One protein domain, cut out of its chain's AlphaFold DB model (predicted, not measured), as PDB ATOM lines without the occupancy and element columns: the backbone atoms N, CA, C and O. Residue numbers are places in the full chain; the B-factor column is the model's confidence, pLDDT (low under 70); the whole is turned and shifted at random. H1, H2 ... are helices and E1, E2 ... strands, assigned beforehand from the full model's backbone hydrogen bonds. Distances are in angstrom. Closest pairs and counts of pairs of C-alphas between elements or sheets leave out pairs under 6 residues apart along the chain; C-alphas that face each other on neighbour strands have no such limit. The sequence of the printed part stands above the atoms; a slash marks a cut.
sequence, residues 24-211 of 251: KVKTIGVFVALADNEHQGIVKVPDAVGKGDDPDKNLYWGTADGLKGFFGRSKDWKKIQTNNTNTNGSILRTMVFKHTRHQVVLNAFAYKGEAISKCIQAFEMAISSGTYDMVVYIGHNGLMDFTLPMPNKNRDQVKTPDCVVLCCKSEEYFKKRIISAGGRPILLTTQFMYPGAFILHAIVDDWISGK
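This is residues 24 to 211 of the 251 residues of an uncharacterized protein of Desulfatiglans sp (UniProt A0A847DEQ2). A twisted wall of seven strands runs through the model between helices, with H2 and H3 over one face and H1 and H4 on the other: three layers, where the sheet curls round H4. The 188 printed residues hold E1 H1 E2 E3 E4 H2 E5 E6 H3 E7 H4 in that order, four named helices and seven named strands. The sheet is mixed, ordered E2 E3 E4 E1 E5 E6 E7; the class is mixed, with under half of the residues in named elements. The whole is compact, with a radius of gyration of the C-alphas of 15.2 A and spans of 42 by 38 by 33 A.

Start at E1, residues 26 to 33, an inner strand. H1, residues 67 to 72, is on the sheet, over none of its strands. Next find a meander, each strand the antiparallel neighbour of the one before: E2, residues 77 to 84, bending by 58 degrees at residue 80, E3, residues 91 to 99, and E4, residues 104 to 111. Its hairpins show N 78 and O 98 at 2.9 A and N 95 and O 108 at 3.0 A, within hydrogen-bond range. E4 is parallel to E1, with N 28 and O 105 at 2.8 A. H2, residues 113 to 128, lies over E1 and E5, residues 134 to 138, at a height over the sheet of 7.5 A; C-alphas 33 and 116, the closest of E1 and H2, are 5.3 A apart. E5 is parallel to E1, with N 29 and O 134 at 2.9 A. E6, residues 162 to 166, H3, residues 170 to 180, and E7, residues 184 to 187, form a strand-helix-strand unit, two parallel neighbour strands with a helix between, its crossover right-handed. H4, residues 197 to 208, touches H1 with residues 197 to 201 alone, C-alphas 67 and 197 being closest at 5.0 A, at a steep tilt of 65 degrees. Every O i to N i+4 pair is within range in H1, but 10 of 12 in H2, 5 of 7 in H3 and 6 of 8 in H4.

Find C-alpha 26 at (212.184, 239.618, 156.780), where E1 begins and runs 23.2 A. E3 measures 23.6 A, E4 22.7 A and H2 23.2 A. H4 ends at C-alpha 208, at (218.050, 237.482, 151.467).

The C-alphas of Pro 46 and Asp 156, the two farthest apart, are 44.1 A apart. The printed part has no cut; the links E1 to H1 and E5 to E6 are long. Look for pLDDT under 70 at residues 86 to 87.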
ATOM      1  N   LYS A  24     215.806 244.800 160.023       85.19
ATOM      2  CA  LYS A  24     214.373 244.512 159.950       85.19
ATOM      3  C   LYS A  24     214.172 243.029 159.643       85.19
ATOM      4  O   LYS A  24     214.669 242.536 158.632       85.19
ATOM      5  N   VAL A  25     213.401 242.339 160.485       93.62
ATOM      6  CA  VAL A  25     213.076 240.922 160.278       93.62
ATOM      7  C   VAL A  25     212.306 240.767 158.964       93.62
ATOM      8  O   VAL A  25     211.210 241.312 158.820       93.62
ATOM      9  N   LYS A  26     212.870 240.016 158.015       96.81
ATOM     10  CA  LYS A  26     212.184 239.618 156.780       96.81
ATOM     11  C   LYS A  26     211.277 238.420 157.056       96.81
ATOM     12  O   LYS A  26     211.612 237.521 157.829       96.81
ATOM     13  N   THR A  27     210.133 238.380 156.395       98.31
ATOM     14  CA  THR A  27     209.095 237.373 156.621       98.31
ATOM     15  C   THR A  27     208.717 236.660 155.328       98.31
ATOM     16  O   THR A  27     208.552 237.287 154.283       98.31
ATOM     17  N   ILE A  28     208.575 235.337 155.404       98.88
ATOM     18  CA  ILE A  28     208.181 234.470 154.291       98.88
ATOM     19  C   ILE A  28     206.892 233.745 154.685       98.88
ATOM     20  O   ILE A  28     206.849 233.111 155.740       98.88
ATOM     21  N   GLY A  29     205.850 233.832 153.863       98.81
ATOM     22  CA  GLY A  29     204.619 233.050 154.006       98.81
ATOM     23  C   GLY A  29     204.570 231.939 152.963       98.81
ATOM     24  O   GLY A  29     204.574 232.235 151.773       98.81
ATOM     25  N   VAL A  30     204.529 230.675 153.387       98.94
ATOM     26  CA  VAL A  30     204.533 229.505 152.497       98.94
ATOM     27  C   VAL A  30     203.215 228.749 152.607       98.94
ATOM     28  O   VAL A  30     202.893 228.176 153.647       98.94
ATOM     29  N   PHE A  31     202.469 228.733 151.513       98.88
ATOM     30  CA  PHE A  31     201.159 228.112 151.380       98.88
ATOM     31  C   PHE A  31     201.329 226.813 150.598       98.88
ATOM     32  O   PHE A  31     201.687 226.832 149.421       98.88
ATOM     33  N   VAL A  32     201.143 225.681 151.275       98.88
ATOM     34  CA  VAL A  32     201.357 224.355 150.690       98.88
ATOM     35  C   VAL A  32     200.010 223.673 150.512       98.88
ATOM     36  O   VAL A  32     199.358 223.347 151.501       98.88
ATOM     37  N   ALA A  33     199.592 223.448 149.267       98.56
ATOM     38  CA  ALA A  33     198.463 222.573 148.968       98.56
ATOM     39  C   ALA A  33     198.969 221.129 148.974       98.56
ATOM     40  O   ALA A  33     199.818 220.781 148.157       98.56
ATOM     41  N   LEU A  34     198.499 220.306 149.913       98.38
ATOM     42  CA  LEU A  34     198.917 218.908 150.014       98.38
ATOM     43  C   LEU A  34     198.485 218.112 148.769       98.38
ATOM     44  O   LEU A  34     197.431 218.375 148.197       98.38
ATOM     45  N   ALA A  35     199.313 217.154 148.344       98.25
ATOM     46  CA  ALA A  35     198.996 216.270 147.222       98.25
ATOM     47  C   ALA A  35     197.784 215.393 147.556       98.25
ATOM     48  O   ALA A  35     197.723 214.846 148.657       98.25
ATOM     49  N   ASP A  36     196.862 215.243 146.611       98.12
ATOM     50  CA  ASP A  36     195.611 214.517 146.826       98.12
ATOM     51  C   ASP A  36     195.168 213.787 145.557       98.12
ATOM     52  O   ASP A  36     194.722 214.405 144.594       98.12
ATOM     53  N   ASN A  37     195.320 212.463 145.556       97.81
ATOM     54  CA  ASN A  37     194.972 211.604 144.422       97.81
ATOM     55  C   ASN A  37     193.462 211.541 144.142       97.81
ATOM     56  O   ASN A  37     193.077 211.067 143.069       97.81
ATOM     57  N   GLU A  38     192.623 211.916 145.111       97.50
ATOM     58  CA  GLU A  38     191.167 211.787 145.031       97.50
ATOM     59  C   GLU A  38     190.519 213.088 144.553       97.50
ATOM     60  O   GLU A  38     189.634 213.050 143.700       97.50
ATOM     61  N   HIS A  39     190.981 214.234 145.062       97.06
ATOM     62  CA  HIS A  39     190.313 215.526 144.859       97.06
ATOM     63  C   HIS A  39     190.993 216.457 143.844       97.06
ATOM     64  O   HIS A  39     190.423 217.495 143.507       97.06
ATOM     65  N   GLN A  40     192.205 216.141 143.377       96.25
ATOM     66  CA  GLN A  40     192.969 216.993 142.454       96.25
ATOM     67  C   GLN A  40     193.202 216.303 141.107       96.25
ATOM     68  O   GLN A  40     193.365 215.086 141.035       96.25
ATOM     69  N   GLY A  41     193.331 217.096 140.041       93.25
ATOM     70  CA  GLY A  41     193.712 216.651 138.696       93.25
ATOM     71  C   GLY A  41     195.201 216.306 138.548       93.25
ATOM     72  O   GLY A  41     195.768 216.457 137.464       93.25
ATOM     73  N   ILE A  42     195.867 215.882 139.627       90.50
ATOM     74  CA  ILE A  42     197.281 215.501 139.595       90.50
ATOM     75  C   ILE A  42     197.482 214.180 138.856       90.50
ATOM     76  O   ILE A  42     196.649 213.273 138.898       90.50
ATOM     77  N   VAL A  43     198.661 214.017 138.253       91.31
ATOM     78  CA  VAL A  43     199.146 212.670 137.935       91.31
ATOM     79  C   VAL A  43     199.290 211.932 139.259       91.31
ATOM     80  O   VAL A  43     200.059 212.371 140.118       91.31
ATOM     81  N   LYS A  44     198.527 210.846 139.427       93.56
ATOM     82  CA  LYS A  44     198.477 210.110 140.690       93.56
ATOM     83  C   LYS A  44     199.879 209.744 141.157       93.56
ATOM     84  O   LYS A  44     200.677 209.167 140.418       93.56
ATOM     85  N   VAL A  45     200.149 210.080 142.408       95.12
ATOM     86  CA  VAL A  45     201.381 209.722 143.110       95.12
ATOM     87  C   VAL A  45     201.120 208.453 143.929       95.12
ATOM     88  O   VAL A  45     199.962 208.070 144.087       95.12
ATOM     89  N   PRO A  46     202.136 207.761 144.467       97.12
ATOM     90  CA  PRO A  46     201.883 206.616 145.339       97.12
ATOM     91  C   PRO A  46     200.958 206.987 146.509       97.12
ATOM     92  O   PRO A  46     201.157 208.021 147.149       97.12
ATOM     93  N   ASP A  47     199.990 206.129 146.836       94.12
ATOM     94  CA  ASP A  47     198.947 206.421 147.837       94.12
ATOM     95  C   ASP A  47     199.501 206.803 149.213       94.12
ATOM     96  O   ASP A  47     198.880 207.553 149.960       94.12
ATOM     97  N   ALA A  48     200.699 206.330 149.557       94.88
ATOM     98  CA  ALA A  48     201.362 206.689 150.806       94.88
ATOM     99  C   ALA A  48     201.688 208.191 150.923       94.88
ATOM    100  O   ALA A  48     201.802 208.685 152.041       94.88
ATOM    101  N   VAL A  49     201.851 208.902 149.802       97.25
ATOM    102  CA  VAL A  49     202.228 210.327 149.756       97.25
ATOM    103  C   VAL A  49     201.170 211.214 149.085       97.25
ATOM    104  O   VAL A  49     201.330 212.434 149.072       97.25
ATOM    105  N   GLY A  50     200.101 210.617 148.546       97.19
ATOM    106  CA  GLY A  50     199.011 211.287 147.826       97.19
ATOM    107  C   GLY A  50     197.721 211.466 148.625       97.19
ATOM    108  O   GLY A  50     196.671 211.649 148.021       97.19
ATOM    109  N   LYS A  51     197.776 211.369 149.960       97.38
ATOM    110  CA  LYS A  51     196.626 211.613 150.843       97.38
ATOM    111  C   LYS A  51     196.600 213.071 151.279       97.38
ATOM    112  O   LYS A  51     197.516 213.531 151.971       97.38
ATOM    113  N   GLY A  52     195.556 213.790 150.865       96.44
ATOM    114  CA  GLY A  52     195.408 215.229 151.088       96.44
ATOM    115  C   GLY A  52     195.147 215.628 152.541       96.44
ATOM    116  O   GLY A  52     195.247 216.809 152.868       96.44
ATOM    117  N   ASP A  53     194.839 214.672 153.413       95.56
ATOM    118  CA  ASP A  53     194.544 214.848 154.837       95.56
ATOM    119  C   ASP A  53     195.635 214.288 155.777       95.56
ATOM    120  O   ASP A  53     195.558 214.489 156.990       95.56
ATOM    121  N   ASP A  54     196.687 213.661 155.235       96.00
ATOM    122  CA  ASP A  54     197.838 213.137 155.986       96.00
ATOM    123  C   ASP A  54     199.095 213.997 155.745       96.00
ATOM    124  O   ASP A  54     199.948 213.662 154.911       96.00
ATOM    125  N   PRO A  55     199.286 215.105 156.488       95.75
ATOM    126  CA  PRO A  55     200.451 215.962 156.314       95.75
ATOM    127  C   PRO A  55     201.765 215.268 156.697       95.75
ATOM    128  O   PRO A  55     202.832 215.762 156.341       95.75
ATOM    129  N   ASP A  56     201.752 214.169 157.456       95.38
ATOM    130  CA  ASP A  56     202.987 213.543 157.932       95.38
ATOM    131  C   ASP A  56     203.729 212.776 156.847       95.38
ATOM    132  O   ASP A  56     204.962 212.738 156.887       95.38
ATOM    133  N   LYS A  57     203.001 212.253 155.859       96.88
ATOM    134  CA  LYS A  57     203.572 211.522 154.721       96.88
ATOM    135  C   LYS A  57     203.430 212.252 153.391       96.88
ATOM    136  O   LYS A  57     204.106 211.881 152.437       96.88
ATOM    137  N   ASN A  58     202.596 213.292 153.322       98.31
ATOM    138  CA  ASN A  58     202.264 213.955 152.068       98.31
ATOM    139  C   ASN A  58     203.489 214.416 151.263       98.31
ATOM    140  O   ASN A  58     204.435 214.984 151.821       98.31
ATOM    141  N   LEU A  59     203.413 214.247 149.943       98.06
ATOM    142  CA  LEU A  59     204.475 214.542 148.989       98.06
ATOM    143  C   LEU A  59     205.088 215.936 149.173       98.06
ATOM    144  O   LEU A  59     206.309 216.055 149.249       98.06
ATOM    145  N   TYR A  60     204.260 216.973 149.310       98.31
ATOM    146  CA  TYR A  60     204.721 218.367 149.350       98.31
ATOM    147  C   TYR A  60     205.069 218.867 150.758       98.31
ATOM    148  O   TYR A  60     205.584 219.976 150.921       98.31
ATOM    149  N   TRP A  61     204.849 218.050 151.791       98.44
ATOM    150  CA  TRP A  61     205.065 218.444 153.184       98.44
ATOM    151  C   TRP A  61     205.936 217.462 153.963       98.44
ATOM    152  O   TRP A  61     207.010 217.838 154.430       98.44
ATOM    153  N   GLY A  62     205.474 216.226 154.133       97.31
ATOM    154  CA  GLY A  62     206.047 215.244 155.053       97.31
ATOM    155  C   GLY A  62     207.291 214.519 154.542       97.31
ATOM    156  O   GLY A  62     208.141 214.135 155.347       97.31
ATOM    157  N   THR A  63     207.421 214.356 153.222       97.69
ATOM    158  CA  THR A  63     208.532 213.613 152.602       97.69
ATOM    159  C   THR A  63     209.887 214.302 152.769       97.69
ATOM    160  O   THR A  63     209.985 215.437 153.234       97.69
ATOM    161  N   ALA A  64     210.966 213.623 152.360       96.75
ATOM    162  CA  ALA A  64     212.312 214.184 152.405       96.75
ATOM    163  C   ALA A  64     212.431 215.530 151.673       96.75
ATOM    164  O   ALA A  64     213.103 216.422 152.188       96.75
ATOM    165  N   ASP A  65     211.737 215.678 150.551       97.00
ATOM    166  CA  ASP A  65     211.754 216.873 149.709       97.00
ATOM    167  C   ASP A  65     210.575 217.820 149.984       97.00
ATOM    168  O   ASP A  65     210.576 218.961 149.517       97.00
ATOM    169  N   GLY A  66     209.583 217.368 150.755       97.75
ATOM    170  CA  GLY A  66     208.475 218.185 151.236       97.75
ATOM    171  C   GLY A  66     208.920 219.213 152.276       97.75
ATOM    172  O   GLY A  66     209.982 219.097 152.889       97.75
ATOM    173  N   LEU A  67     208.103 220.243 152.499       98.56
ATOM    174  CA  LEU A  67     208.489 221.391 153.321       98.56
ATOM    175  C   LEU A  67     208.915 221.025 154.754       98.56
ATOM    176  O   LEU A  67     210.015 221.392 155.175       98.56
ATOM    177  N   LYS A  68     208.081 220.292 155.506       97.94
ATOM    178  CA  LYS A  68     208.406 219.862 156.879       97.94
ATOM    179  C   LYS A  68     209.654 218.993 156.887       97.94
ATOM    180  O   LYS A  68     210.509 219.191 157.750       97.94
ATOM    181  N   GLY A  69     209.751 218.023 155.978       97.19
ATOM    182  CA  GLY A  69     210.880 217.103 155.957       97.19
ATOM    183  C   GLY A  69     212.189 217.798 155.591       97.19
ATOM    184  O   GLY A  69     213.183 217.623 156.295       97.19
ATOM    185  N   PHE A  70     212.194 218.620 154.544       98.25
ATOM    186  CA  PHE A  70     213.398 219.288 154.058       98.25
ATOM    187  C   PHE A  70     213.884 220.376 155.026       98.25
ATOM    188  O   PHE A  70     215.022 220.320 155.494       98.25
ATOM    189  N   PHE A  71     213.016 221.323 155.409       98.38
ATOM    190  CA  PHE A  71     213.391 222.389 156.350       98.38
ATOM    191  C   PHE A  71     213.637 221.852 157.763       98.38
ATOM    192  O   PHE A  71     214.526 222.341 158.453       98.38
ATOM    193  N   GLY A  72     212.911 220.815 158.195       97.38
ATOM    194  CA  GLY A  72     213.078 220.210 159.519       97.38
ATOM    195  C   GLY A  72     214.430 219.527 159.744       97.38
ATOM    196  O   GLY A  72     214.834 219.381 160.894       97.38
ATOM    197  N   ARG A  73     215.130 219.130 158.673       96.69
ATOM    198  CA  ARG A  73     216.487 218.555 158.732       96.69
ATOM    199  C   ARG A  73     217.585 219.550 158.344       96.69
ATOM    200  O   ARG A  73     218.762 219.195 158.378       96.69
ATOM    201  N   SER A  74     217.221 220.765 157.938       97.25
ATOM    202  CA  SER A  74     218.183 221.781 157.518       97.25
ATOM    203  C   SER A  74     218.996 222.299 158.706       97.25
ATOM    204  O   SER A  74     218.463 222.507 159.792       97.25
ATOM    205  N   LYS A  75     220.291 222.557 158.490       97.25
ATOM    206  CA  LYS A  75     221.152 223.244 159.471       97.25
ATOM    207  C   LYS A  75     220.987 224.768 159.425       97.25
ATOM    208  O   LYS A  75     221.362 225.454 160.372       97.25
ATOM    209  N   ASP A  76     220.406 225.289 158.346       97.69
ATOM    210  CA  ASP A  76     220.187 226.723 158.138       97.69
ATOM    211  C   ASP A  76     218.868 227.212 158.749       97.69
ATOM    212  O   ASP A  76     218.666 228.411 158.928       97.69
ATOM    213  N   TRP A  77     217.968 226.290 159.109       98.44
ATOM    214  CA  TRP A  77     216.640 226.612 159.623       98.44
ATOM    215  C   TRP A  77     216.361 225.904 160.939       98.44
ATOM    216  O   TRP A  77     216.355 224.680 161.027       98.44
ATOM    217  N   LYS A  78     216.048 226.688 161.969       98.19
ATOM    218  CA  LYS A  78     215.583 226.171 163.254       98.19
ATOM    219  C   LYS A  78     214.065 226.239 163.306       98.19
ATOM    220  O   LYS A  78     213.481 227.316 163.202       98.19
ATOM    221  N   LYS A  79     213.420 225.096 163.520       98.12
ATOM    222  CA  LYS A  79     211.986 225.037 163.811       98.12
ATOM    223  C   LYS A  79     211.706 225.664 165.179       98.12
ATOM    224  O   LYS A  79     212.293 225.246 166.173       98.12
ATOM    225  N   ILE A  80     210.813 226.648 165.214       97.31
ATOM    226  CA  ILE A  80     210.428 227.387 166.425       97.31
ATOM    227  C   ILE A  80     209.064 226.930 166.932       97.31
ATOM    228  O   ILE A  80     208.873 226.798 168.135       97.31
ATOM    229  N   GLN A  81     208.131 226.649 166.024       96.94
ATOM    230  CA  GLN A  81     206.770 226.273 166.388       96.94
ATOM    231  C   GLN A  81     206.206 225.228 165.430       96.94
ATOM    232  O   GLN A  81     206.556 225.167 164.249       96.94
ATOM    233  N   THR A  82     205.316 224.389 165.948       96.44
ATOM    234  CA  THR A  82     204.438 223.525 165.161       96.44
ATOM    235  C   THR A  82     203.088 223.487 165.847       96.44
ATOM    236  O   THR A  82     203.027 223.160 167.028       96.44
ATOM    237  N   ASN A  83     202.030 223.796 165.108       95.06
ATOM    238  CA  ASN A  83     200.661 223.660 165.584       95.06
ATOM    239  C   ASN A  83     199.936 222.680 164.668       95.06
ATOM    240  O   ASN A  83     199.946 222.853 163.448       95.06
ATOM    241  N   ASN A  84     199.311 221.665 165.257       91.62
ATOM    242  CA  ASN A  84     198.350 220.822 164.557       91.62
ATOM    243  C   ASN A  84     196.974 221.458 164.740       91.62
ATOM    244  O   ASN A  84     196.593 221.778 165.864       91.62
ATOM    245  N   THR A  85     196.262 221.686 163.646       82.25
ATOM    246  CA  THR A  85     194.918 222.265 163.672       82.25
ATOM    247  C   THR A  85     193.874 221.158 163.580       82.25
ATOM    248  O   THR A  85     194.129 220.080 163.045       82.25
ATOM    249  N   ASN A  86     192.688 221.414 164.133       65.94
ATOM    250  CA  ASN A  86     191.591 220.448 164.125       65.94
ATOM    251  C   ASN A  86     191.130 220.145 162.688       65.94
ATOM    252  O   ASN A  86     191.162 221.013 161.813       65.94
ATOM    253  N   THR A  87     190.618 218.932 162.472       61.97
ATOM    254  CA  THR A  87     190.205 218.386 161.164       61.97
ATOM    255  C   THR A  87     189.103 219.175 160.452       61.97
ATOM    256  O   THR A  87     188.918 218.992 159.252       61.97
ATOM    257  N   ASN A  88     188.391 220.073 161.139       70.62
ATOM    258  CA  ASN A  88     187.302 220.865 160.552       70.62
ATOM    259  C   ASN A  88     187.798 222.106 159.780       70.62
ATOM    260  O   ASN A  88     187.027 222.724 159.047       70.62
ATOM    261  N   GLY A  89     189.070 222.489 159.938       86.81
ATOM    262  CA  GLY A  89     189.684 223.593 159.202       86.81
ATOM    263  C   GLY A  89     190.265 223.168 157.850       86.81
ATOM    264  O   GLY A  89     190.543 221.997 157.606       86.81
ATOM    265  N   SER A  90     190.496 224.137 156.961       95.88
ATOM    266  CA  SER A  90     191.179 223.895 155.675       95.88
ATOM    267  C   SER A  90     192.697 223.749 155.804       95.88
ATOM    268  O   SER A  90     193.337 223.233 154.895       95.88
ATOM    269  N   ILE A  91     193.266 224.179 156.930       97.12
ATOM    270  CA  ILE A  91     194.677 224.007 157.282       97.12
ATOM    271  C   ILE A  91     194.760 222.850 158.276       97.12
ATOM    272  O   ILE A  91     193.951 222.794 159.202       97.12
ATOM    273  N   LEU A  92     195.739 221.962 158.107       96.81
ATOM    274  CA  LEU A  92     196.012 220.827 159.002       96.81
ATOM    275  C   LEU A  92     197.202 221.072 159.931       96.81
ATOM    276  O   LEU A  92     197.287 220.512 161.026       96.81
ATOM    277  N   ARG A  93     198.166 221.877 159.473       96.38
ATOM    278  CA  ARG A  93     199.387 222.146 160.227       96.38
ATOM    279  C   ARG A  93     199.953 223.510 159.893       96.38
ATOM    280  O   ARG A  93     200.017 223.890 158.725       96.38
ATOM    281  N   THR A  94     200.440 224.206 160.913       97.56
ATOM    282  CA  THR A  94     201.301 225.375 160.731       97.56
ATOM    283  C   THR A  94     202.662 225.147 161.360       97.56
ATOM    284  O   THR A  94     202.796 224.448 162.370       97.56
ATOM    285  N   MET A  95     203.700 225.697 160.740       98.19
ATOM    286  CA  MET A  95     205.067 225.632 161.248       98.19
ATOM    287  C   MET A  95     205.747 226.982 161.102       98.19
ATOM    288  O   MET A  95     205.562 227.671 160.102       98.19
ATOM    289  N   VAL A  96     206.567 227.329 162.090       98.56
ATOM    290  CA  VAL A  96     207.412 228.523 162.045       98.56
ATOM    291  C   VAL A  96     208.864 228.084 162.097       98.56
ATOM    292  O   VAL A  96     209.258 227.337 162.998       98.56
ATOM    293  N   PHE A  97     209.659 228.561 161.147       98.69
ATOM    294  CA  PHE A  97     211.102 228.370 161.106       98.69
ATOM    295  C   PHE A  97     211.806 229.721 161.172       98.69
ATOM    296  O   PHE A  97     211.346 230.704 160.593       98.69
ATOM    297  N   LYS A  98     212.947 229.764 161.855       98.44
ATOM    298  CA  LYS A  98     213.848 230.917 161.883       98.44
ATOM    299  C   LYS A  98     215.160 230.545 161.208       98.44
ATOM    300  O   LYS A  98     215.715 229.484 161.504       98.44
ATOM    301  N   HIS A  99     215.653 231.413 160.331       98.31
ATOM    302  CA  HIS A  99     216.966 231.231 159.721       98.31
ATOM    303  C   HIS A  99     218.074 231.376 160.779       98.31
ATOM    304  O   HIS A  99     217.989 232.234 161.659       98.31
ATOM    305  N   THR A 100     219.113 230.542 160.732       97.25
ATOM    306  CA  THR A 100     220.156 230.502 161.776       97.25
ATOM    307  C   THR A 100     221.167 231.639 161.662       97.25
ATOM    308  O   THR A 100     221.759 232.024 162.667       97.25
ATOM    309  N   ARG A 101     221.343 232.196 160.456       95.00
ATOM    310  CA  ARG A 101     222.342 233.243 160.155       95.00
ATOM    311  C   ARG A 101     221.755 234.613 159.795       95.00
ATOM    312  O   ARG A 101     222.501 235.575 159.703       95.00
ATOM    313  N   HIS A 102     220.442 234.707 159.573       95.31
ATOM    314  CA  HIS A 102     219.783 235.920 159.069       95.31
ATOM    315  C   HIS A 102     218.507 236.201 159.867       95.31
ATOM    316  O   HIS A 102     217.867 235.265 160.351       95.31
ATOM    317  N   GLN A 103     218.102 237.470 159.992       95.75
ATOM    318  CA  GLN A 103     216.832 237.849 160.628       95.75
ATOM    319  C   GLN A 103     215.647 237.560 159.695       95.75
ATOM    320  O   GLN A 103     215.015 238.464 159.155       95.75
ATOM    321  N   VAL A 104     215.367 236.273 159.473       98.06
ATOM    322  CA  VAL A 104     214.324 235.798 158.560       98.06
ATOM    323  C   VAL A 104     213.452 234.767 159.262       98.06
ATOM    324  O   VAL A 104     213.958 233.819 159.871       98.06
ATOM    325  N   VAL A 105     212.137 234.943 159.153       98.50
ATOM    326  CA  VAL A 105     211.129 234.021 159.687       98.50
ATOM    327  C   VAL A 105     210.265 233.492 158.551       98.50
ATOM    328  O   VAL A 105     209.725 234.262 157.760       98.50
ATOM    329  N   LEU A 106     210.106 232.172 158.497       98.75
ATOM    330  CA  LEU A 106     209.251 231.471 157.548       98.75
ATOM    331  C   LEU A 106     208.044 230.892 158.286       98.75
ATOM    332  O   LEU A 106     208.202 230.083 159.199       98.75
ATOM    333  N   ASN A 107     206.849 231.296 157.865       98.75
ATOM    334  CA  ASN A 107     205.563 230.804 158.344       98.75
ATOM    335  C   ASN A 107     204.963 229.907 157.269       98.75
ATOM    336  O   ASN A 107     204.731 230.357 156.150       98.75
ATOM    337  N   ALA A 108     204.725 228.647 157.598       98.62
ATOM    338  CA  ALA A 108     204.241 227.652 156.660       98.62
ATOM    339  C   ALA A 108     202.870 227.117 157.052       98.62
ATOM    340  O   ALA A 108     202.633 226.828 158.225       98.62
ATOM    341  N   PHE A 109     202.016 226.912 156.053       98.44
ATOM    342  CA  PHE A 109     200.633 226.477 156.203       98.44
ATOM    343  C   PHE A 109     200.373 225.270 155.292       98.44
ATOM    344  O   PHE A 109     200.432 225.396 154.069       98.44
ATOM    345  N   ALA A 110     200.092 224.108 155.883       98.44
ATOM    346  CA  ALA A 110     199.701 222.895 155.167       98.44
ATOM    347  C   ALA A 110     198.182 222.870 154.991       98.44
ATOM    348  O   ALA A 110     197.455 222.613 155.955       98.44
ATOM    349  N   TYR A 111     197.706 223.142 153.782       98.44
ATOM    350  CA  TYR A 111     196.294 223.058 153.429       98.44
ATOM    351  C   TYR A 111     195.926 221.640 153.025       98.44
ATOM    352  O   TYR A 111     196.667 221.009 152.275       98.44
ATOM    353  N   LYS A 112     194.753 221.178 153.466       97.62
ATOM    354  CA  LYS A 112     194.164 219.935 152.964       97.62
ATOM    355  C   LYS A 112     194.174 219.913 151.439       97.62
ATOM    356  O   LYS A 112     193.942 220.944 150.804       97.62
ATOM    357  N   GLY A 113     194.372 218.732 150.874       97.62
ATOM    358  CA  GLY A 113     194.378 218.522 149.433       97.62
ATOM    359  C   GLY A 113     193.109 218.995 148.729       97.62
ATOM    360  O   GLY A 113     193.182 219.846 147.841       97.62
ATOM    361  N   GLU A 114     191.947 218.551 149.210       97.31
ATOM    362  CA  GLU A 114     190.618 219.034 148.791       97.31
ATOM    363  C   GLU A 114     190.435 220.563 148.913       97.31
ATOM    364  O   GLU A 114     189.606 221.163 148.231       97.31
ATOM    365  N   ALA A 115     191.226 221.233 149.760       97.81
ATOM    366  CA  ALA A 115     191.148 222.669 150.013       97.81
ATOM    367  C   ALA A 115     192.150 223.489 149.178       97.81
ATOM    368  O   ALA A 115     192.446 224.637 149.525       97.81
ATOM    369  N   ILE A 116     192.667 222.943 148.075       98.56
ATOM    370  CA  ILE A 116     193.619 223.620 147.180       98.56
ATOM    371  C   ILE A 116     193.118 224.987 146.681       98.56
ATOM    372  O   ILE A 116     193.890 225.944 146.646       98.56
ATOM    373  N   SER A 117     191.826 225.131 146.378       98.44
ATOM    374  CA  SER A 117     191.243 226.415 145.963       98.44
ATOM    375  C   SER A 117     191.376 227.479 147.059       98.44
ATOM    376  O   SER A 117     191.792 228.606 146.789       98.44
ATOM    377  N   LYS A 118     191.124 227.102 148.319       98.50
ATOM    378  CA  LYS A 118     191.319 227.965 149.493       98.50
ATOM    379  C   LYS A 118     192.796 228.266 149.745       98.50
ATOM    380  O   LYS A 118     193.119 229.379 150.148       98.50
ATOM    381  N   CYS A 119     193.693 227.313 149.484       98.75
ATOM    382  CA  CYS A 119     195.139 227.527 149.573       98.75
ATOM    383  C   CYS A 119     195.603 228.624 148.598       98.75
ATOM    384  O   CYS A 119     196.289 229.562 149.005       98.75
ATOM    385  N   ILE A 120     195.163 228.554 147.335       98.88
ATOM    386  CA  ILE A 120     195.483 229.559 146.309       98.88
ATOM    387  C   ILE A 120     194.886 230.924 146.678       98.88
ATOM    388  O   ILE A 120     195.589 231.929 146.615       98.88
ATOM    389  N   GLN A 121     193.634 230.974 147.140       98.75
ATOM    390  CA  GLN A 121     193.018 232.226 147.601       98.75
ATOM    391  C   GLN A 121     193.768 232.843 148.790       98.75
ATOM    392  O   GLN A 121     193.948 234.056 148.840       98.75
ATOM    393  N   ALA A 122     194.241 232.030 149.740       98.69
ATOM    394  CA  ALA A 122     195.023 232.515 150.874       98.69
ATOM    395  C   ALA A 122     196.406 233.035 150.451       98.69
ATOM    396  O   ALA A 122     196.853 234.063 150.960       98.69
ATOM    397  N   PHE A 123     197.054 232.373 149.487       98.88
ATOM    398  CA  PHE A 123     198.268 232.867 148.836       98.88
ATOM    399  C   PHE A 123     198.027 234.238 148.179       98.88
ATOM    400  O   PHE A 123     198.755 235.191 148.453       98.88
ATOM    401  N   GLU A 124     196.968 234.379 147.379       98.69
ATOM    402  CA  GLU A 124     196.607 235.639 146.712       98.69
ATOM    403  C   GLU A 124     196.233 236.746 147.706       98.69
ATOM    404  O   GLU A 124     196.609 237.907 147.521       98.69
ATOM    405  N   MET A 125     195.538 236.396 148.788       98.19
ATOM    406  CA  MET A 125     195.195 237.322 149.864       98.19
ATOM    407  C   MET A 125     196.448 237.822 150.582       98.19
ATOM    408  O   MET A 125     196.571 239.023 150.800       98.19
ATOM    409  N   ALA A 126     197.396 236.933 150.894       98.31
ATOM    410  CA  ALA A 126     198.653 237.294 151.544       98.31
ATOM    411  C   ALA A 126     199.523 238.219 150.680       98.31
ATOM    412  O   ALA A 126     200.229 239.079 151.217       98.31
ATOM    413  N   ILE A 127     199.453 238.068 149.351       98.56
ATOM    414  CA  ILE A 127     200.027 239.037 148.415       98.56
ATOM    415  C   ILE A 127     199.276 240.360 148.549       98.56
ATOM    416  O   ILE A 127     199.892 241.372 148.873       98.56
ATOM    417  N   SER A 128     197.956 240.339 148.358       97.81
ATOM    418  CA  SER A 128     197.104 241.534 148.280       97.81
ATOM    419  C   SER A 128     197.144 242.397 149.537       97.81
ATOM    420  O   SER A 128     197.013 243.611 149.434       97.81
ATOM    421  N   SER A 129     197.353 241.809 150.715       95.25
ATOM    422  CA  SER A 129     197.503 242.525 151.988       95.25
ATOM    423  C   SER A 129     198.935 242.979 152.286       95.25
ATOM    424  O   SER A 129     199.145 243.753 153.215       95.25
ATOM    425  N   GLY A 130     199.938 242.498 151.544       95.25
ATOM    426  CA  GLY A 130     201.345 242.804 151.812       95.25
ATOM    427  C   GLY A 130     201.867 242.202 153.125       95.25
ATOM    428  O   GLY A 130     202.810 242.740 153.710       95.25
ATOM    429  N   THR A 131     201.256 241.104 153.599       94.88
ATOM    430  CA  THR A 131     201.536 240.505 154.921       94.88
ATOM    431  C   THR A 131     202.990 240.059 155.067       94.88
ATOM    432  O   THR A 131     203.570 240.192 156.144       94.88
ATOM    433  N   TYR A 132     203.594 239.549 153.991       97.94
ATOM    434  CA  TYR A 132     204.948 238.994 153.996       97.94
ATOM    435  C   TYR A 132     205.874 239.741 153.036       97.94
ATOM    436  O   TYR A 132     205.420 240.412 152.113       97.94
ATOM    437  N   ASP A 133     207.185 239.641 153.254       98.19
ATOM    438  CA  ASP A 133     208.191 240.129 152.298       98.19
ATOM    439  C   ASP A 133     208.324 239.186 151.094       98.19
ATOM    440  O   ASP A 133     208.515 239.653 149.972       98.19
ATOM    441  N   MET A 134     208.159 237.877 151.315       98.75
ATOM    442  CA  MET A 134     207.990 236.877 150.262       98.75
ATOM    443  C   MET A 134     206.747 236.017 150.520       98.75
ATOM    444  O   MET A 134     206.518 235.563 151.641       98.75
ATOM    445  N   VAL A 135     205.975 235.740 149.473       98.88
ATOM    446  CA  VAL A 135     204.837 234.816 149.493       98.88
ATOM    447  C   VAL A 135     205.122 233.660 148.536       98.88
ATOM    448  O   VAL A 135     205.514 233.867 147.387       98.88
ATOM    449  N   VAL A 136     204.945 232.430 149.009       98.94
ATOM    450  CA  VAL A 136     205.304 231.217 148.274       98.94
ATOM    451  C   VAL A 136     204.114 230.276 148.196       98.94
ATOM    452  O   VAL A 136     203.481 230.003 149.214       98.94
ATOM    453  N   TYR A 137     203.859 229.733 147.012       98.94
ATOM    454  CA  TYR A 137     202.947 228.611 146.807       98.94
ATOM    455  C   TYR A 137     203.728 227.348 146.429       98.94
ATOM    456  O   TYR A 137     204.636 227.412 145.595       98.94
ATOM    457  N   ILE A 138     203.369 226.210 147.028       98.88
ATOM    458  CA  ILE A 138     203.928 224.887 146.714       98.88
ATOM    459  C   ILE A 138     202.790 223.873 146.586       98.88
ATOM    460  O   ILE A 138     201.971 223.747 147.496       98.88
ATOM    461  N   GLY A 139     202.768 223.112 145.494       98.38
ATOM    462  CA  GLY A 139     201.869 221.969 145.334       98.38
ATOM    463  C   GLY A 139     201.423 221.765 143.893       98.38
ATOM    464  O   GLY A 139     202.120 222.152 142.953       98.38
ATOM    465  N   HIS A 140     200.247 221.166 143.710       98.38
ATOM    466  CA  HIS A 140     199.612 221.055 142.395       98.38
ATOM    467  C   HIS A 140     199.222 222.427 141.833       98.38
ATOM    468  O   HIS A 140     198.945 223.358 142.588       98.38
ATOM    469  N   ASN A 141     199.157 222.568 140.510       98.44
ATOM    470  CA  ASN A 141     198.571 223.752 139.890       98.44
ATOM    471  C   ASN A 141     197.042 223.602 139.818       98.44
ATOM    472  O   ASN A 141     196.505 223.202 138.791       98.44
ATOM    473  N   GLY A 142     196.340 223.970 140.893       98.06
ATOM    474  CA  GLY A 142     194.874 223.899 140.928       98.06
ATOM    475  C   GLY A 142     194.177 224.772 139.875       98.06
ATOM    476  O   GLY A 142     193.065 224.458 139.469       98.06
ATOM    477  N   LEU A 143     194.833 225.818 139.356       98.44
ATOM    478  CA  LEU A 143     194.276 226.642 138.273       98.44
ATOM    479  C   LEU A 143     194.237 225.914 136.916       98.44
ATOM    480  O   LEU A 143     193.663 226.440 135.967       98.44
ATOM    481  N   MET A 144     194.841 224.724 136.813       97.62
ATOM    482  CA  MET A 144     194.630 223.810 135.685       97.62
ATOM    483  C   MET A 144     193.346 222.978 135.828       97.62
ATOM    484  O   MET A 144     192.845 222.480 134.824       97.62
ATOM    485  N   ASP A 145     192.817 222.842 137.045       97.56
ATOM    486  CA  ASP A 145     191.643 222.013 137.346       97.56
ATOM    487  C   ASP A 145     190.364 222.860 137.430       97.56
ATOM    488  O   ASP A 145     189.266 222.391 137.133       97.56
ATOM    489  N   PHE A 146     190.492 224.114 137.866       97.94
ATOM    490  CA  PHE A 146     189.374 225.020 138.110       97.94
ATOM    491  C   PHE A 146     189.744 226.481 137.843       97.94
ATOM    492  O   PHE A 146     190.909 226.855 137.722       97.94
ATOM    493  N   THR A 147     188.729 227.342 137.810       97.25
ATOM    494  CA  THR A 147     188.904 228.795 137.702       97.25
ATOM    495  C   THR A 147     188.654 229.479 139.045       97.25
ATOM    496  O   THR A 147     187.876 229.007 139.872       97.25
ATOM    497  N   LEU A 148     189.328 230.609 139.267       98.00
ATOM    498  CA  LEU A 148     189.125 231.481 140.423       98.00
ATOM    499  C   LEU A 148     188.963 232.936 139.957       98.00
ATOM    500  O   LEU A 148     189.657 233.348 139.016       98.00
ATOM    501  N   PRO A 149     188.123 233.748 140.630       97.94
ATOM    502  CA  PRO A 149     188.038 235.183 140.367       97.94
ATOM    503  C   PRO A 149     189.422 235.833 140.434       97.94
ATOM    504  O   PRO A 149     190.219 235.476 141.299       97.94
ATOM    505  N   MET A 150     189.741 236.752 139.520       97.88
ATOM    506  CA  MET A 150     191.020 237.474 139.568       97.88
ATOM    507  C   MET A 150     191.153 238.240 140.894       97.88
ATOM    508  O   MET A 150     190.214 238.950 141.265       97.88
ATOM    509  N   PRO A 151     192.287 238.119 141.611       97.50
ATOM    510  CA  PRO A 151     192.507 238.893 142.820       97.50
ATOM    511  C   PRO A 151     192.767 240.354 142.454       97.50
ATOM    512  O   PRO A 151     193.247 240.658 141.361       97.50
ATOM    513  N   ASN A 152     192.510 241.253 143.396       95.19
ATOM    514  CA  ASN A 152     192.831 242.666 143.258       95.19
ATOM    515  C   ASN A 152     193.747 243.088 144.399       95.19
ATOM    516  O   ASN A 152     193.520 242.719 145.553       95.19
ATOM    517  N   LYS A 153     194.745 243.909 144.075       94.12
ATOM    518  CA  LYS A 153     195.559 244.616 145.057       94.12
ATOM    519  C   LYS A 153     194.657 245.371 146.039       94.12
ATOM    520  O   LYS A 153     193.762 246.110 145.626       94.12
ATOM    521  N   ASN A 154     194.922 245.222 147.338       93.06
ATOM    522  CA  ASN A 154     194.237 246.019 148.348       93.06
ATOM    523  C   ASN A 154     194.727 247.478 148.291       93.06
ATOM    524  O   ASN A 154     195.915 247.729 148.081       93.06
ATOM    525  N   ARG A 155     193.825 248.444 148.508       89.19
ATOM    526  CA  ARG A 155     194.150 249.882 148.502       89.19
ATOM    527  C   ARG A 155     195.204 250.234 149.548       89.19
ATOM    528  O   ARG A 155     196.097 251.024 149.263       89.19
ATOM    529  N   ASP A 156     195.143 249.573 150.699       89.19
ATOM    530  CA  ASP A 156     196.043 249.815 151.829       89.19
ATOM    531  C   ASP A 156     197.352 249.008 151.739       89.19
ATOM    532  O   ASP A 156     198.154 248.986 152.675       89.19
ATOM    533  N   GLN A 157     197.596 248.311 150.625       89.31
ATOM    534  CA  GLN A 157     198.814 247.529 150.437       89.31
ATOM    535  C   GLN A 157     200.021 248.453 150.212       89.31
ATOM    536  O   GLN A 157     200.278 248.932 149.103       89.31
ATOM    537  N   VAL A 158     200.810 248.636 151.270       87.12
ATOM    538  CA  VAL A 158     202.046 249.439 151.247       87.12
ATOM    539  C   VAL A 158     203.233 248.659 150.670       87.12
ATOM    540  O   VAL A 158     204.094 249.230 150.005       87.12
ATOM    541  N   LYS A 159     203.306 247.348 150.929       91.81
ATOM    542  CA  LYS A 159     204.423 246.487 150.511       91.81
ATOM    543  C   LYS A 159     204.065 245.713 149.244       91.81
ATOM    544  O   LYS A 159     203.000 245.117 149.202       91.81
ATOM    545  N   THR A 160     204.993 245.637 148.290       96.62
ATOM    546  CA  THR A 160     204.939 244.719 147.137       96.62
ATOM    547  C   THR A 160     205.707 243.435 147.476       96.62
ATOM    548  O   THR A 160     206.940 243.481 147.493       96.62
ATOM    549  N   PRO A 161     205.045 242.300 147.768       97.81
ATOM    550  CA  PRO A 161     205.740 241.072 148.140       97.81
ATOM    551  C   PRO A 161     206.390 240.394 146.937       97.81
ATOM    552  O   PRO A 161     205.823 240.363 145.840       97.81
ATOM    553  N   ASP A 162     207.535 239.763 147.167       98.69
ATOM    554  CA  ASP A 162     208.140 238.869 146.186       98.69
ATOM    555  C   ASP A 162     207.408 237.531 146.162       98.69
ATOM    556  O   ASP A 162     207.094 236.963 147.203       98.69
ATOM    557  N   CYS A 163     207.118 237.017 144.971       98.88
ATOM    558  CA  CYS A 163     206.250 235.858 144.806       98.88
ATOM    559  C   CYS A 163     206.975 234.704 144.113       98.88
ATOM    560  O   CYS A 163     207.551 234.869 143.032       98.88
ATOM    561  N   VAL A 164     206.903 233.524 144.726       98.94
ATOM    562  CA  VAL A 164     207.442 232.264 144.201       98.94
ATOM    563  C   VAL A 164     206.295 231.272 144.059       98.94
ATOM    564  O   VAL A 164     205.528 231.078 145.000       98.94
ATOM    565  N   VAL A 165     206.182 230.612 142.908       98.88
ATOM    566  CA  VAL A 165     205.160 229.577 142.699       98.88
ATOM    567  C   VAL A 165     205.809 228.314 142.161       98.88
ATOM    568  O   VAL A 165     206.228 228.255 141.003       98.88
ATOM    569  N   LEU A 166     205.864 227.298 143.020       98.88
ATOM    570  CA  LEU A 166     206.371 225.968 142.719       98.88
ATOM    571  C   LEU A 166     205.185 225.042 142.451       98.88
ATOM    572  O   LEU A 166     204.628 224.424 143.355       98.88
ATOM    573  N   CYS A 167     204.792 224.976 141.187       98.62
ATOM    574  CA  CYS A 167     203.850 224.000 140.650       98.62
ATOM    575  C   CYS A 167     204.093 223.862 139.144       98.62
ATOM    576  O   CYS A 167     204.960 224.533 138.585       98.62
ATOM    577  N   CYS A 168     203.333 223.010 138.469       98.25
ATOM    578  CA  CYS A 168     203.368 222.884 137.015       98.25
ATOM    579  C   CYS A 168     202.934 224.179 136.310       98.25
ATOM    580  O   CYS A 168     201.900 224.737 136.670       98.25
ATOM    581  N   LYS A 169     203.674 224.618 135.283       98.25
ATOM    582  CA  LYS A 169     203.315 225.749 134.396       98.25
ATOM    583  C   LYS A 169     202.884 227.030 135.129       98.25
ATOM    584  O   LYS A 169     201.979 227.732 134.684       98.25
ATOM    585  N   SER A 170     203.489 227.351 136.270       98.69
ATOM    586  CA  SER A 170     203.006 228.447 137.111       98.69
ATOM    587  C   SER A 170     203.073 229.818 136.434       98.69
ATOM    588  O   SER A 170     202.297 230.703 136.789       98.69
ATOM    589  N   GLU A 171     203.925 230.006 135.425       98.44
ATOM    590  CA  GLU A 171     203.956 231.255 134.665       98.44
ATOM    591  C   GLU A 171     202.639 231.569 133.965       98.44
ATOM    592  O   GLU A 171     202.119 232.677 134.100       98.44
ATOM    593  N   GLU A 172     202.097 230.594 133.244       98.25
ATOM    594  CA  GLU A 172     200.883 230.750 132.445       98.25
ATOM    595  C   GLU A 172     199.672 231.086 133.330       98.25
ATOM    596  O   GLU A 172     198.869 231.952 132.985       98.25
ATOM    597  N   TYR A 173     199.590 230.466 134.513       98.56
ATOM    598  CA  TYR A 173     198.402 230.521 135.370       98.56
ATOM    599  C   TYR A 173     198.495 231.563 136.495       98.56
ATOM    600  O   TYR A 173     197.500 232.215 136.815       98.56
ATOM    601  N   PHE A 174     199.672 231.766 137.098       98.75
ATOM    602  CA  PHE A 174     199.813 232.612 138.290       98.75
ATOM    603  C   PHE A 174     200.379 234.001 138.002       98.75
ATOM    604  O   PHE A 174     200.084 234.922 138.763       98.75
ATOM    605  N   LYS A 175     201.156 234.215 136.929       98.44
ATOM    606  CA  LYS A 175     201.865 235.495 136.704       98.44
ATOM    607  C   LYS A 175     200.924 236.700 136.704       98.44
ATOM    608  O   LYS A 175     201.144 237.649 137.451       98.44
ATOM    609  N   LYS A 176     199.850 236.646 135.906       98.25
ATOM    610  CA  LYS A 176     198.848 237.725 135.843       98.25
ATOM    611  C   LYS A 176     198.137 237.921 137.183       98.25
ATOM    612  O   LYS A 176     197.868 239.052 137.567       98.25
ATOM    613  N   ARG A 177     197.870 236.833 137.907       98.50
ATOM    614  CA  ARG A 177     197.167 236.846 139.199       98.50
ATOM    615  C   ARG A 177     198.016 237.488 140.292       98.50
ATOM    616  O   ARG A 177     197.527 238.355 141.004       98.50
ATOM    617  N   ILE A 178     199.306 237.155 140.345       98.62
ATOM    618  CA  ILE A 178     200.284 237.788 141.239       98.62
ATOM    619  C   ILE A 178     200.360 239.295 140.978       98.62
ATOM    620  O   ILE A 178     200.267 240.078 141.919       98.62
ATOM    621  N   ILE A 179     200.502 239.703 139.712       98.06
ATOM    622  CA  ILE A 179     200.591 241.124 139.341       98.06
ATOM    623  C   ILE A 179     199.294 241.857 139.710       98.06
ATOM    624  O   ILE A 179     199.348 242.929 140.307       98.06
ATOM    625  N   SER A 180     198.135 241.253 139.434       98.00
ATOM    626  CA  SER A 180     196.816 241.801 139.783       98.00
ATOM    627  C   SER A 180     196.626 241.964 141.297       98.00
ATOM    628  O   SER A 180     196.061 242.958 141.750       98.00
ATOM    629  N   ALA A 181     197.166 241.039 142.095       98.19
ATOM    630  CA  ALA A 181     197.214 241.120 143.556       98.19
ATOM    631  C   ALA A 181     198.247 242.141 144.086       98.19
ATOM    632  O   ALA A 181     198.330 242.368 145.290       98.19
ATOM    633  N   GLY A 182     199.052 242.767 143.222       98.00
ATOM    634  CA  GLY A 182     200.085 243.725 143.624       98.00
ATOM    635  C   GLY A 182     201.395 243.087 144.088       98.00
ATOM    636  O   GLY A 182     202.154 243.720 144.817       98.00
ATOM    637  N   GLY A 183     201.660 241.834 143.715       98.31
ATOM    638  CA  GLY A 183     202.916 241.137 143.987       98.31
ATOM    639  C   GLY A 183     203.908 241.212 142.828       98.31
ATOM    640  O   GLY A 183     203.553 241.510 141.686       98.31
ATOM    641  N   ARG A 184     205.171 240.885 143.114       98.19
ATOM    642  CA  ARG A 184     206.256 240.813 142.130       98.19
ATOM    643  C   ARG A 184     206.691 239.360 141.932       98.19
ATOM    644  O   ARG A 184     207.327 238.803 142.825       98.19
ATOM    645  N   PRO A 185     206.408 238.718 140.786       98.50
ATOM    646  CA  PRO A 185     206.907 237.372 140.528       98.50
ATOM    647  C   PRO A 185     208.438 237.357 140.450       98.50
ATOM    648  O   PRO A 185     209.028 238.162 139.727       98.50
ATOM    649  N   ILE A 186     209.077 236.438 141.177       98.50
ATOM    650  CA  ILE A 186     210.542 236.276 141.179       98.50
ATOM    651  C   ILE A 186     211.006 234.871 140.782       98.50
ATOM    652  O   ILE A 186     212.150 234.715 140.360       98.50
ATOM    653  N   LEU A 187     210.135 233.863 140.882       98.69
ATOM    654  CA  LEU A 187     210.397 232.515 140.382       98.69
ATOM    655  C   LEU A 187     209.077 231.823 140.018       98.69
ATOM    656  O   LEU A 187     208.205 231.636 140.868       98.69
ATOM    657  N   LEU A 188     208.959 231.446 138.748       98.81
ATOM    658  CA  LEU A 188     207.821 230.749 138.148       98.81
ATOM    659  C   LEU A 188     208.346 229.620 137.250       98.81
ATOM    660  O   LEU A 188     209.548 229.547 136.974       98.81
ATOM    661  N   THR A 189     207.457 228.744 136.799       98.69
ATOM    662  CA  THR A 189     207.784 227.550 136.017       98.69
ATOM    663  C   THR A 189     207.052 227.572 134.678       98.69
ATOM    664  O   THR A 189     205.916 228.037 134.574       98.69
ATOM    665  N   THR A 190     207.692 227.036 133.643       97.88
ATOM    666  CA  THR A 190     207.131 226.930 132.284       97.88
ATOM    667  C   THR A 190     206.750 225.498 131.913       97.88
ATOM    668  O   THR A 190     206.117 225.268 130.886       97.88
ATOM    669  N   GLN A 191     207.122 224.520 132.745       97.19
ATOM    670  CA  GLN A 191     207.004 223.092 132.446       97.19
ATOM    671  C   GLN A 191     206.218 222.338 133.523       97.19
ATOM    672  O   GLN A 191     205.949 222.854 134.613       97.19
ATOM    673  N   PHE A 192     205.873 221.086 133.217       96.75
ATOM    674  CA  PHE A 192     205.516 220.107 134.239       96.75
ATOM    675  C   PHE A 192     206.758 219.746 135.047       96.75
ATOM    676  O   PHE A 192     207.828 219.532 134.479       96.75
ATOM    677  N   MET A 193     206.639 219.734 136.372       96.44
ATOM    678  CA  MET A 193     207.798 219.599 137.249       96.44
ATOM    679  C   MET A 193     207.395 219.143 138.655       96.44
ATOM    680  O   MET A 193     206.253 219.346 139.060       96.44
ATOM    681  N   TYR A 194     208.325 218.554 139.409       96.62
ATOM    682  CA  TYR A 194     208.104 218.121 140.797       96.62
ATOM    683  C   TYR A 194     208.373 219.242 141.834       96.62
ATOM    684  O   TYR A 194     209.538 219.599 142.041       96.62
ATOM    685  N   PRO A 195     207.350 219.833 142.491       94.69
ATOM    686  CA  PRO A 195     207.494 221.068 143.273       94.69
ATOM    687  C   PRO A 195     207.984 220.824 144.706       94.69
ATOM    688  O   PRO A 195     207.286 221.088 145.680       94.69
ATOM    689  N   GLY A 196     209.205 220.313 144.851       95.38
ATOM    690  CA  GLY A 196     209.813 220.106 146.164       95.38
ATOM    691  C   GLY A 196     210.265 221.407 146.841       95.38
ATOM    692  O   GLY A 196     210.732 222.354 146.204       95.38
ATOM    693  N   ALA A 197     210.204 221.430 148.173       98.19
ATOM    694  CA  ALA A 197     210.605 222.571 148.997       98.19
ATOM    695  C   ALA A 197     212.124 222.828 148.992       98.19
ATOM    696  O   ALA A 197     212.570 223.915 149.363       98.19
ATOM    697  N   PHE A 198     212.920 221.861 148.530       98.31
ATOM    698  CA  PHE A 198     214.358 222.029 148.312       98.31
ATOM    699  C   PHE A 198     214.678 223.160 147.318       98.31
ATOM    700  O   PHE A 198     215.728 223.787 147.430       98.31
ATOM    701  N   ILE A 199     213.772 223.455 146.378       98.75
ATOM    702  CA  ILE A 199     213.919 224.569 145.429       98.75
ATOM    703  C   ILE A 199     213.821 225.898 146.180       98.75
ATOM    704  O   ILE A 199     214.666 226.768 145.992       98.75
ATOM    705  N   LEU A 200     212.820 226.038 147.063       98.81
ATOM    706  CA  LEU A 200     212.675 227.223 147.907       98.81
ATOM    707  C   LEU A 200     213.915 227.400 148.789       98.81
ATOM    708  O   LEU A 200     214.490 228.482 148.819       98.81
ATOM    709  N   HIS A 201     214.355 226.339 149.469       98.50
ATOM    710  CA  HIS A 201     215.551 226.394 150.315       98.50
ATOM    711  C   HIS A 201     216.778 226.909 149.546       98.50
ATOM    712  O   HIS A 201     217.468 227.797 150.040       98.50
ATOM    713  N   ALA A 202     216.979 226.445 148.310       98.12
ATOM    714  CA  ALA A 202     218.114 226.841 147.477       98.12
ATOM    715  C   ALA A 202     218.122 228.321 147.056       98.12
ATOM    716  O   ALA A 202     219.187 228.844 146.743       98.12
ATOM    717  N   ILE A 203     216.968 228.998 147.025       98.56
ATOM    718  CA  ILE A 203     216.880 230.397 146.572       98.56
ATOM    719  C   ILE A 203     216.775 231.419 147.702       98.56
ATOM    720  O   ILE A 203     216.939 232.613 147.452       98.56
ATOM    721  N   VAL A 204     216.450 230.998 148.930       98.19
ATOM    722  CA  VAL A 204     216.166 231.961 150.003       98.19
ATOM    723  C   VAL A 204     217.414 232.768 150.366       98.19
ATOM    724  O   VAL A 204     217.295 233.977 150.525       98.19
ATOM    725  N   ASP A 205     218.605 232.170 150.398       96.31
ATOM    726  CA  ASP A 205     219.851 232.908 150.678       96.31
ATOM    727  C   ASP A 205     220.181 233.943 149.589       96.31
ATOM    728  O   ASP A 205     220.607 235.064 149.895       96.31
ATOM    729  N   ASP A 206     219.913 233.612 148.323       97.88
ATOM    730  CA  ASP A 206     220.048 234.547 147.205       97.88
ATOM    731  C   ASP A 206     219.071 235.718 147.346       97.88
ATOM    732  O   ASP A 206     219.448 236.878 147.163       97.88
ATOM    733  N   TRP A 207     217.824 235.428 147.720       98.38
ATOM    734  CA  TRP A 207     216.808 236.445 147.963       98.38
ATOM    735  C   TRP A 207     217.145 237.336 149.166       98.38
ATOM    736  O   TRP A 207     217.040 238.562 149.083       98.38
ATOM    737  N   ILE A 208     217.605 236.748 150.275       96.50
ATOM    738  CA  ILE A 208     218.050 237.482 151.467       96.50
ATOM    739  C   ILE A 208     219.147 238.471 151.077       96.50
ATOM    740  O   ILE A 208     219.050 239.647 151.439       96.50
ATOM    741  N   SER A 209     220.118 237.998 150.292       95.94
ATOM    742  CA  SER A 209     221.291 238.746 149.826       95.94
ATOM    743  C   SER A 209     221.005 239.705 148.664       95.94
ATOM    744  O   SER A 209     221.939 240.310 148.137       95.94
ATOM    745  N   GLY A 210     219.750 239.827 148.216       96.00
ATOM    746  CA  GLY A 210     219.364 240.729 147.129       96.00
ATOM    747  C   GLY A 210     219.991 240.378 145.775       96.00
ATOM    748  O   GLY A 210     220.262 241.271 144.971       96.00
ATOM    749  N   LYS A 211     220.262 239.093 145.515       97.00
ATOM    750  CA  LYS A 211     220.807 238.640 144.230       97.00
ATOM    751  C   LYS A 211     219.810 238.867 143.090       97.00
ATOM    752  O   LYS A 211     218.609 239.049 143.287       97.00
TER     753      LYS A 211